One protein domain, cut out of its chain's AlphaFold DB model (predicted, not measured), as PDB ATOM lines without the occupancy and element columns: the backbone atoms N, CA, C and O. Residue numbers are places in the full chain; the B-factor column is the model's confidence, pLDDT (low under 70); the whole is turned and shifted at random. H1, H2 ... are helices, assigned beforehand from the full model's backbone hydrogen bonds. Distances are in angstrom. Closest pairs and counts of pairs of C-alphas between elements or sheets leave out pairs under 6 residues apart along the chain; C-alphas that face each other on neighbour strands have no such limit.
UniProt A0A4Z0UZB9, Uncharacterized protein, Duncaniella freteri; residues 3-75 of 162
ATOM      1  N   ASN A   3     305.887 254.035 241.420       83.62
ATOM      2  CA  ASN A   3     305.272 254.987 242.353       83.62
ATOM      3  C   ASN A   3     305.357 254.530 243.822       83.62
ATOM      4  O   ASN A   3     305.498 255.353 244.722       83.62
ATOM      5  N   GLN A   4     305.302 253.220 244.089       86.88
ATOM      6  CA  GLN A   4     305.496 252.692 245.448       86.88
ATOM      7  C   GLN A   4     306.957 252.818 245.890       86.88
ATOM      8  O   GLN A   4     307.221 253.128 247.051       86.88
ATOM      9  N   LEU A   5     307.901 252.618 244.963       88.75
ATOM     10  CA  LEU A   5     309.325 252.806 245.225       88.75
ATOM     11  C   LEU A   5     309.626 254.275 245.557       88.75
ATOM     12  O   LEU A   5     310.282 254.538 246.559       88.75
ATOM     13  N   ILE A   6     309.088 255.220 244.781       89.19
ATOM     14  CA  ILE A   6     309.255 256.662 245.019       89.19
ATOM     15  C   ILE A   6     308.704 257.051 246.397       89.19
ATOM     16  O   ILE A   6     309.418 257.670 247.183       89.19
ATOM     17  N   LYS A   7     307.490 256.603 246.750       89.50
ATOM     18  CA  LYS A   7     306.917 256.835 248.088       89.50
ATOM     19  C   LYS A   7     307.787 256.260 249.207       89.50
ATOM     20  O   LYS A   7     308.004 256.924 250.214       89.50
ATOM     21  N   SER A   8     308.318 255.050 249.032       90.56
ATOM     22  CA  SER A   8     309.222 254.447 250.017       90.56
ATOM     23  C   SER A   8     310.508 255.261 250.184       90.56
ATOM     24  O   SER A   8     310.958 255.463 251.308       90.56
ATOM     25  N   ILE A   9     311.093 255.744 249.089       91.38
ATOM     26  CA  ILE A   9     312.321 256.548 249.134       91.38
ATOM     27  C   ILE A   9     312.044 257.919 249.742       91.38
ATOM     28  O   ILE A   9     312.891 258.438 250.462       91.38
ATOM     29  N   GLN A  10     310.855 258.483 249.535       92.88
ATOM     30  CA  GLN A  10     310.447 259.729 250.177       92.88
ATOM     31  C   GLN A  10     310.384 259.594 251.702       92.88
ATOM     32  O   GLN A  10     310.884 260.463 252.416       92.88
ATOM     33  N   GLN A  11     309.873 258.475 252.215       92.38
ATOM     34  CA  GLN A  11     309.892 258.205 253.655       92.38
ATOM     35  C   GLN A  11     311.321 258.080 254.196       92.38
ATOM     36  O   GLN A  11     311.629 258.586 255.277       92.38
ATOM     37  N   ASP A  12     312.220 257.452 253.440       92.81
ATOM     38  CA  ASP A  12     313.629 257.365 253.822       92.81
ATOM     39  C   ASP A  12     314.346 258.719 253.720       92.81
ATOM     40  O   ASP A  12     315.193 259.030 254.562       92.81
ATOM     41  N   TRP A  13     313.963 259.565 252.762       92.50
ATOM     42  CA  TRP A  13     314.449 260.936 252.646       92.50
ATOM     43  C   TRP A  13     314.019 261.786 253.840       92.50
ATOM     44  O   TRP A  13     314.855 262.486 254.404       92.50
ATOM     45  N   LEU A  14     312.767 261.682 254.302       93.12
ATOM     46  CA  LEU A  14     312.308 262.384 255.507       93.12
ATOM     47  C   LEU A  14     313.150 262.012 256.735       93.12
ATOM     48  O   LEU A  14     313.559 262.892 257.497       93.12
ATOM     49  N   LYS A  15     313.484 260.725 256.894       93.94
ATOM     50  CA  LYS A  15     314.384 260.255 257.962       93.94
ATOM     51  C   LYS A  15     315.802 260.802 257.789       93.94
ATOM     52  O   LYS A  15     316.409 261.247 258.763       93.94
ATOM     53  N   ALA A  16     316.337 260.783 256.567       93.38
ATOM     54  CA  ALA A  16     317.657 261.331 256.263       93.38
ATOM     55  C   ALA A  16     317.718 262.841 256.538       93.38
ATOM     56  O   ALA A  16     318.678 263.308 257.144       93.38
ATOM     57  N   LYS A  17     316.665 263.583 256.182       94.19
ATOM     58  CA  LYS A  17     316.517 265.021 256.424       94.19
ATOM     59  C   LYS A  17     316.465 265.341 257.915       94.19
ATOM     60  O   LYS A  17     317.197 266.214 258.369       94.19
ATOM     61  N   ALA A  18     315.673 264.599 258.691       93.88
ATOM     62  CA  ALA A  18     315.618 264.757 260.145       93.88
ATOM     63  C   ALA A  18     316.981 264.469 260.801       93.88
ATOM     64  O   ALA A  18     317.435 265.207 261.674       93.88
ATOM     65  N   LYS A  19     317.687 263.429 260.334       94.50
ATOM     66  CA  LYS A  19     319.050 263.127 260.792       94.50
ATOM     67  C   LYS A  19     320.038 264.241 260.428       94.50
ATOM     68  O   LYS A  19     320.841 264.629 261.275       94.50
ATOM     69  N   ALA A  20     319.979 264.749 259.199       93.12
ATOM     70  CA  ALA A  20     320.805 265.850 258.713       93.12
ATOM     71  C   ALA A  20     320.569 267.135 259.520       93.12
ATOM     72  O   ALA A  20     321.528 267.794 259.927       93.12
ATOM     73  N   GLN A  21     319.306 267.448 259.826       94.06
ATOM     74  CA  GLN A  21     318.927 268.556 260.699       94.06
ATOM     75  C   GLN A  21     319.570 268.406 262.083       94.06
ATOM     76  O   GLN A  21     320.321 269.287 262.496       94.06
ATOM     77  N   ALA A  22     319.366 267.270 262.759       94.75
ATOM     78  CA  ALA A  22     319.926 267.031 264.091       94.75
ATOM     79  C   ALA A  22     321.468 267.088 264.103       94.75
ATOM     80  O   ALA A  22     322.078 267.556 265.063       94.75
ATOM     81  N   GLN A  23     322.125 266.633 263.030       93.06
ATOM     82  CA  GLN A  23     323.575 266.777 262.866       93.06
ATOM     83  C   GLN A  23     324.001 268.244 262.733       93.06
ATOM     84  O   GLN A  23     325.019 268.632 263.301       93.06
ATOM     85  N   CYS A  24     323.242 269.062 262.001       92.94
ATOM     86  CA  CYS A  24     323.518 270.492 261.870       92.94
ATOM     87  C   CYS A  24     323.322 271.234 263.195       92.94
ATOM     88  O   CYS A  24     324.180 272.041 263.545       92.94
ATOM     89  N   GLU A  25     322.269 270.916 263.952       94.12
ATOM     90  CA  GLU A  25     322.019 271.482 265.285       94.12
ATOM     91  C   GLU A  25     323.174 271.182 266.244       94.12
ATOM     92  O   GLU A  25     323.715 272.092 266.865       94.12
ATOM     93  N   ARG A  26     323.621 269.921 266.301       94.69
ATOM     94  CA  ARG A  26     324.761 269.508 267.140       94.69
ATOM     95  C   ARG A  26     326.078 270.175 266.745       94.69
ATOM     96  O   ARG A  26     326.944 270.347 267.593       94.69
ATOM     97  N   ALA A  27     326.233 270.533 265.473       93.69
ATOM     98  CA  ALA A  27     327.402 271.237 264.954       93.69
ATOM     99  C   ALA A  27     327.292 272.774 265.068       93.69
ATOM    100  O   ALA A  27     328.122 273.473 264.494       93.69
ATOM    101  N   GLY A  28     326.257 273.308 265.731       93.75
ATOM    102  CA  GLY A  28     326.027 274.753 265.875       93.75
ATOM    103  C   GLY A  28     325.565 275.460 264.593       93.75
ATOM    104  O   GLY A  28     325.475 276.683 264.547       93.75
ATOM    105  N   ARG A  29     325.245 274.715 263.528       93.44
ATOM    106  CA  ARG A  29     324.806 275.253 262.226       93.44
ATOM    107  C   ARG A  29     323.287 275.432 262.194       93.44
ATOM    108  O   ARG A  29     322.594 274.807 261.387       93.44
ATOM    109  N   HIS A  30     322.769 276.267 263.090       93.06
ATOM    110  CA  HIS A  30     321.327 276.427 263.313       93.06
ATOM    111  C   HIS A  30     320.562 276.912 262.069       93.06
ATOM    112  O   HIS A  30     319.468 276.419 261.798       93.06
ATOM    113  N   ASP A  31     321.155 277.783 261.246       92.81
ATOM    114  CA  ASP A  31     320.523 278.244 260.000       92.81
ATOM    115  C   ASP A  31     320.312 277.118 258.985       92.81
ATOM    116  O   ASP A  31     319.270 277.042 258.332       92.81
ATOM    117  N   VAL A  32     321.294 276.221 258.855       90.19
ATOM    118  CA  VAL A  32     321.204 275.063 257.954       90.19
ATOM    119  C   VAL A  32     320.170 274.075 258.484       90.19
ATOM    120  O   VAL A  32     319.342 273.589 257.717       90.19
ATOM    121  N   ALA A  33     320.162 273.830 259.797       91.94
ATOM    122  CA  ALA A  33     319.153 272.991 260.437       91.94
ATOM    123  C   ALA A  33     317.729 273.509 260.184       91.94
ATOM    124  O   ALA A  33     316.861 272.744 259.758       91.94
ATOM    125  N   ARG A  34     317.503 274.818 260.353       92.62
ATOM    126  CA  ARG A  34     316.210 275.449 260.078       92.62
ATOM    127  C   ARG A  34     315.801 275.282 258.612       92.62
ATOM    128  O   ARG A  34     314.700 274.803 258.345       92.62
ATOM    129  N   LYS A  35     316.699 275.568 257.663       90.94
ATOM    130  CA  LYS A  35     316.436 275.371 256.222       90.94
ATOM    131  C   LYS A  35     316.094 273.917 255.881       90.94
ATOM    132  O   LYS A  35     315.176 273.673 255.104       90.94
ATOM    133  N   LEU A  36     316.792 272.945 256.474       89.44
ATOM    134  CA  LEU A  36     316.487 271.520 256.298       89.44
ATOM    135  C   LEU A  36     315.101 271.160 256.842       89.44
ATOM    136  O   LEU A  36     314.371 270.404 256.198       89.44
ATOM    137  N   SER A  37     314.713 271.721 257.989       89.00
ATOM    138  CA  SER A  37     313.392 271.486 258.583       89.00
ATOM    139  C   SER A  37     312.254 271.981 257.673       89.00
ATOM    140  O   SER A  37     311.293 271.249 257.425       89.00
ATOM    141  N   GLU A  38     312.420 273.168 257.080       90.00
ATOM    142  CA  GLU A  38     311.444 273.832 256.206       90.00
ATOM    143  C   GLU A  38     311.426 273.263 254.776       90.00
ATOM    144  O   GLU A  38     310.453 273.453 254.046       90.00
ATOM    145  N   CYS A  39     312.478 272.548 254.363       87.56
ATOM    146  CA  CYS A  39     312.623 272.039 253.004       87.56
ATOM    147  C   CYS A  39     311.517 271.034 252.637       87.56
ATOM    148  O   CYS A  39     311.339 270.005 253.302       87.56
ATOM    149  N   ARG A  40     310.813 271.313 251.531       85.88
ATOM    150  CA  ARG A  40     309.748 270.478 250.940       85.88
ATOM    151  C   ARG A  40     310.094 269.973 249.534       85.88
ATOM    152  O   ARG A  40     309.196 269.645 248.774       85.88
ATOM    153  N   MET A  41     311.383 269.938 249.190       86.69
ATOM    154  CA  MET A  41     311.857 269.643 247.833       86.69
ATOM    155  C   MET A  41     311.387 268.290 247.289       86.69
ATOM    156  O   MET A  41     311.110 268.202 246.102       86.69
ATOM    157  N   PHE A  42     311.312 267.261 248.138       86.19
ATOM    158  CA  PHE A  42     310.839 265.935 247.748       86.19
ATOM    159  C   PHE A  42     309.531 265.605 248.472       86.19
ATOM    160  O   PHE A  42     309.508 265.229 249.649       86.19
ATOM    161  N   ALA A  43     308.420 265.797 247.770       83.88
ATOM    162  CA  ALA A  43     307.082 265.705 248.332       83.88
ATOM    163  C   ALA A  43     306.477 264.293 248.234       83.88
ATOM    164  O   ALA A  43     305.604 263.947 249.030       83.88
ATOM    165  N   GLY A  44     306.975 263.451 247.326       81.38
ATOM    166  CA  GLY A  44     306.563 262.057 247.131       81.38
ATOM    167  C   GLY A  44     305.482 261.852 246.068       81.38
ATOM    168  O   GLY A  44     304.953 260.741 245.960       81.38
ATOM    169  N   TYR A  45     305.135 262.900 245.316       85.44
ATOM    170  CA  TYR A  45     304.231 262.843 244.159       85.44
ATOM    171  C   TYR A  45     304.971 262.918 242.816       85.44
ATOM    172  O   TYR A  45     304.332 262.855 241.770       85.44
ATOM    173  N   GLU A  46     306.292 263.068 242.847       87.81
ATOM    174  CA  GLU A  46     307.158 263.141 241.678       87.81
ATOM    175  C   GLU A  46     307.102 261.834 240.888       87.81
ATOM    176  O   GLU A  46     307.032 260.739 241.459       87.81
ATOM    177  N   ASP A  47     307.180 261.949 239.566       90.25
ATOM    178  CA  ASP A  47     307.521 260.803 238.740       90.25
ATOM    179  C   ASP A  47     309.040 260.542 238.775       90.25
ATOM    180  O   ASP A  47     309.823 261.211 239.456       90.25
ATOM    181  N   PHE A  48     309.486 259.513 238.058       88.88
ATOM    182  CA  PHE A  48     310.903 259.166 238.036       88.88
ATOM    183  C   PHE A  48     311.784 260.221 237.362       88.88
ATOM    184  O   PHE A  48     312.907 260.448 237.807       88.88
ATOM    185  N   ALA A  49     311.293 260.860 236.300       91.31
ATOM    186  CA  ALA A  49     312.040 261.905 235.617       91.31
ATOM    187  C   ALA A  49     312.160 263.148 236.504       91.31
ATOM    188  O   ALA A  49     313.238 263.731 236.588       91.31
ATOM    189  N   ASP A  50     311.098 263.505 237.218       92.38
ATOM    190  CA  ASP A  50     311.087 264.594 238.188       92.38
ATOM    191  C   ASP A  50     312.020 264.312 239.365       92.38
ATOM    192  O   ASP A  50     312.795 265.186 239.752       92.38
ATOM    193  N   LEU A  51     312.048 263.076 239.870       92.12
ATOM    194  CA  LEU A  51     313.013 262.672 240.892       92.12
ATOM    195  C   LEU A  51     314.461 262.843 240.404       92.12
ATOM    196  O   LEU A  51     315.292 263.396 241.124       92.12
ATOM    197  N   VAL A  52     314.770 262.416 239.176       93.19
ATOM    198  CA  VAL A  52     316.106 262.616 238.591       93.19
ATOM    199  C   VAL A  52     316.400 264.104 238.361       93.19
ATOM    200  O   VAL A  52     317.514 264.553 238.615       93.19
ATOM    201  N   ARG A  53     315.418 264.917 237.958       93.75
ATOM    202  CA  ARG A  53     315.596 266.377 237.856       93.75
ATOM    203  C   ARG A  53     315.936 266.996 239.208       93.75
ATOM    204  O   ARG A  53     316.849 267.816 239.270       93.75
ATOM    205  N   LEU A  54     315.260 266.581 240.281       93.50
ATOM    206  CA  LEU A  54     315.575 267.023 241.642       93.50
ATOM    207  C   LEU A  54     317.019 266.685 242.021       93.50
ATOM    208  O   LEU A  54     317.704 267.533 242.598       93.50
ATOM    209  N   MET A  55     317.505 265.499 241.639       93.50
ATOM    210  CA  MET A  55     318.890 265.081 241.876       93.50
ATOM    211  C   MET A  55     319.922 266.026 241.246       93.50
ATOM    212  O   MET A  55     320.981 266.218 241.832       93.50
ATOM    213  N   PHE A  56     319.616 266.632 240.096       94.12
ATOM    214  CA  PHE A  56     320.501 267.581 239.407       94.12
ATOM    215  C   PHE A  56     320.335 269.040 239.859       94.12
ATOM    216  O   PHE A  56     321.065 269.917 239.393       94.12
ATOM    217  N   THR A  57     319.411 269.340 240.776       93.56
ATOM    218  CA  THR A  57     319.346 270.682 241.375       93.56
ATOM    219  C   THR A  57     320.537 270.916 242.303       93.56
ATOM    220  O   THR A  57     321.067 269.983 242.901       93.56
ATOM    221  N   VAL A  58     320.940 272.178 242.484       90.38
ATOM    222  CA  VAL A  58     322.048 272.537 243.392       90.38
ATOM    223  C   VAL A  58     321.790 272.034 244.815       90.38
ATOM    224  O   VAL A  58     322.667 271.429 245.419       90.38
ATOM    225  N   GLN A  59     320.576 272.239 245.326       90.50
ATOM    226  CA  GLN A  59     320.175 271.781 246.659       90.50
ATOM    227  C   GLN A  59     320.091 270.249 246.743       90.50
ATOM    228  O   GLN A  59     320.458 269.675 247.764       90.50
ATOM    229  N   GLY A  60     319.641 269.580 245.676       92.62
ATOM    230  CA  GLY A  60     319.626 268.121 245.594       92.62
ATOM    231  C   GLY A  60     321.036 267.537 245.660       92.62
ATOM    232  O   GLY A  60     321.310 266.714 246.529       92.62
ATOM    233  N   MET A  61     321.943 267.993 244.792       93.19
ATOM    234  CA  MET A  61     323.336 267.530 244.772       93.19
ATOM    235  C   MET A  61     324.046 267.792 246.102       93.19
ATOM    236  O   MET A  61     324.686 266.882 246.629       93.19
ATOM    237  N   GLU A  62     323.890 268.988 246.678       91.81
ATOM    238  CA  GLU A  62     324.496 269.348 247.967       91.81
ATOM    239  C   GLU A  62     323.998 268.441 249.092       91.81
ATOM    240  O   GLU A  62     324.808 267.861 249.818       91.81
ATOM    241  N   PHE A  63     322.683 268.232 249.196       92.38
ATOM    242  CA  PHE A  63     322.120 267.343 250.206       92.38
ATOM    243  C   PHE A  63     322.636 265.910 250.037       92.38
ATOM    244  O   PHE A  63     323.053 265.269 251.009       92.38
ATOM    245  N   MET A  64     322.616 265.394 248.807       94.50
ATOM    246  CA  MET A  64     322.970 264.007 248.545       94.50
ATOM    247  C   MET A  64     324.453 263.726 248.813       94.50
ATOM    248  O   MET A  64     324.775 262.769 249.522       94.50
ATOM    249  N   THR A  65     325.353 264.578 248.317       93.12
ATOM    250  CA  THR A  65     326.808 264.427 248.495       93.12
ATOM    251  C   THR A  65     327.253 264.697 249.936       93.12
ATOM    252  O   THR A  65     328.112 263.980 250.456       93.12
ATOM    253  N   THR A  66     326.620 265.651 250.630       91.12
ATOM    254  CA  THR A  66     326.954 266.010 252.019       91.12
ATOM    255  C   THR A  66     326.476 264.965 253.023       91.12
ATOM    256  O   THR A  66     327.219 264.592 253.937       91.12
ATOM    257  N   PHE A  67     325.238 264.477 252.877       91.19
ATOM    258  CA  PHE A  67     324.618 263.572 253.852       91.19
ATOM    259  C   PHE A  67     324.637 262.097 253.428       91.19
ATOM    260  O   PHE A  67     324.261 261.229 254.222       91.19
ATOM    261  N   GLY A  68     325.112 261.787 252.217       90.38
ATOM    262  CA  GLY A  68     325.278 260.415 251.731       90.38
ATOM    263  C   GLY A  68     323.953 259.675 251.544       90.38
ATOM    264  O   GLY A  68     323.846 258.491 251.873       90.38
ATOM    265  N   PHE A  69     322.930 260.386 251.072       91.75
ATOM    266  CA  PHE A  69     321.622 259.838 250.718       91.75
ATOM    267  C   PHE A  69     321.345 260.106 249.234       91.75
ATOM    268  O   PHE A  69     321.615 261.217 248.806       91.75
ATOM    269  N   PRO A  70     320.737 259.186 248.469       93.06
ATOM    270  CA  PRO A  70     320.439 257.800 248.821       93.06
ATOM    271  C   PRO A  70     321.697 256.931 248.971       93.06
ATOM    272  O   PRO A  70     322.795 257.309 248.576       93.06
ATOM    273  N   LYS A  71     321.533 255.733 249.544       93.38
ATOM    274  CA  LYS A  71     322.594 254.712 249.563       93.38
ATOM    275  C   LYS A  71     322.638 253.954 248.233       93.38
ATOM    276  O   LYS A  71     321.636 253.896 247.523       93.38
ATOM    277  N   LEU A  72     323.763 253.290 247.958       94.75
ATOM    278  CA  LEU A  72     323.973 252.484 246.749       94.75
ATOM    279  C   LEU A  72     322.838 251.480 246.482       94.75
ATOM    280  O   LEU A  72     322.324 251.416 245.370       94.75
ATOM    281  N   ASP A  73     322.378 250.758 247.506       94.62
ATOM    282  CA  ASP A  73     321.274 249.798 247.352       94.62
ATOM    283  C   ASP A  73     319.966 250.465 246.916       94.62
ATOM    284  O   ASP A  73     319.168 249.863 246.200       94.62
ATOM    285  N   THR A  74     319.735 251.719 247.312       93.88
ATOM    286  CA  THR A  74     318.577 252.490 246.852       93.88
ATOM    287  C   THR A  74     318.732 252.880 245.388       93.88
ATOM    288  O   THR A  74     317.780 252.723 244.629       93.88
ATOM    289  N   PHE A  75     319.922 253.314 244.966       94.50
ATOM    290  CA  PHE A  75     320.203 253.597 243.556       94.50
ATOM    291  C   PHE A  75     319.996 252.363 242.671       94.50
ATOM    292  O   PHE A  75     319.322 252.441 241.646       94.50
TER     293      PHE A  75
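AT A GLANCE: This is residues 3 to 75 of the 162 residues of an uncharacterized protein of Duncaniella freteri (UniProt A0A4Z0UZB9). One long helix, H1, runs the length of the domain; H2 folds back beside its later part as a helical hairpin, and residues 39 to 47 lead back toward its first part. There H3 lies alongside but not tightly packed, H4 runs crosswise to H1, and the short H5 ends the printed part. The printed part has 73 residues with five named helices, H1 to H5 in chain order, and no named strand; the class is all helix. The whole is compact, with a radius of gyration of the C-alphas of 12.2 A, and elongated, spanning 36 by 21 by 19 A.

HOW THE PARTS SIT: H1, residues 3 to 26, touches H2, residues 30 to 38, with its residues 17 to 25 alone. The closest C-alphas of this hairpin, Gln 21 and Ala 33, are 4.4 A apart, and the helices run opposite ways at a shallow tilt of 21 degrees. H3, residues 48 to 55, is close to H1 but not clearly touching, the closest C-alphas being Ile 6 and Phe 48 at 7.6 A; they run the same way at a shallow tilt of 16 degrees. H4, residues 58 to 67, is also close to H1 but not clearly touching, with C-alphas 20 and 67 closest at 6.6 A, and only just about perpendicular to it at 71 degrees. H3 and H4 only just touch, and only at the corner by their link, with 3 pairs of C-alphas within 8 A; Leu 54 and Gly 60 are closest, 5.8 A between C-alphas. H5, residues 72 to 75, is close to H1 but not clearly touching, the closest C-alphas being Ile 9 and Thr 74 at 7.8 A. H2 is apart from H3, H4 and H5. Every O i to N i+4 pair is within hydrogen-bond range in H1, H2, H3 and H4; H5 is too short for such a pair.

IN THESE COORDINATES: H1 measures 34.7 A from C-alpha 3 at (305.272, 254.987, 242.353) to C-alpha 26 at (324.761, 269.508, 267.140). H2 measures 12.4 A, H3 10.7 A, H4 14.0 A and H5 5.1 A, ending at C-alpha 75 (320.203, 253.597, 243.556).

THE WHOLE: The two C-alphas farthest apart, Asn 3 and Gly 28, are 37.1 A apart. The printed part has no cut and no long link. Its mean pLDDT is 91.5, and no printed residue is under 70.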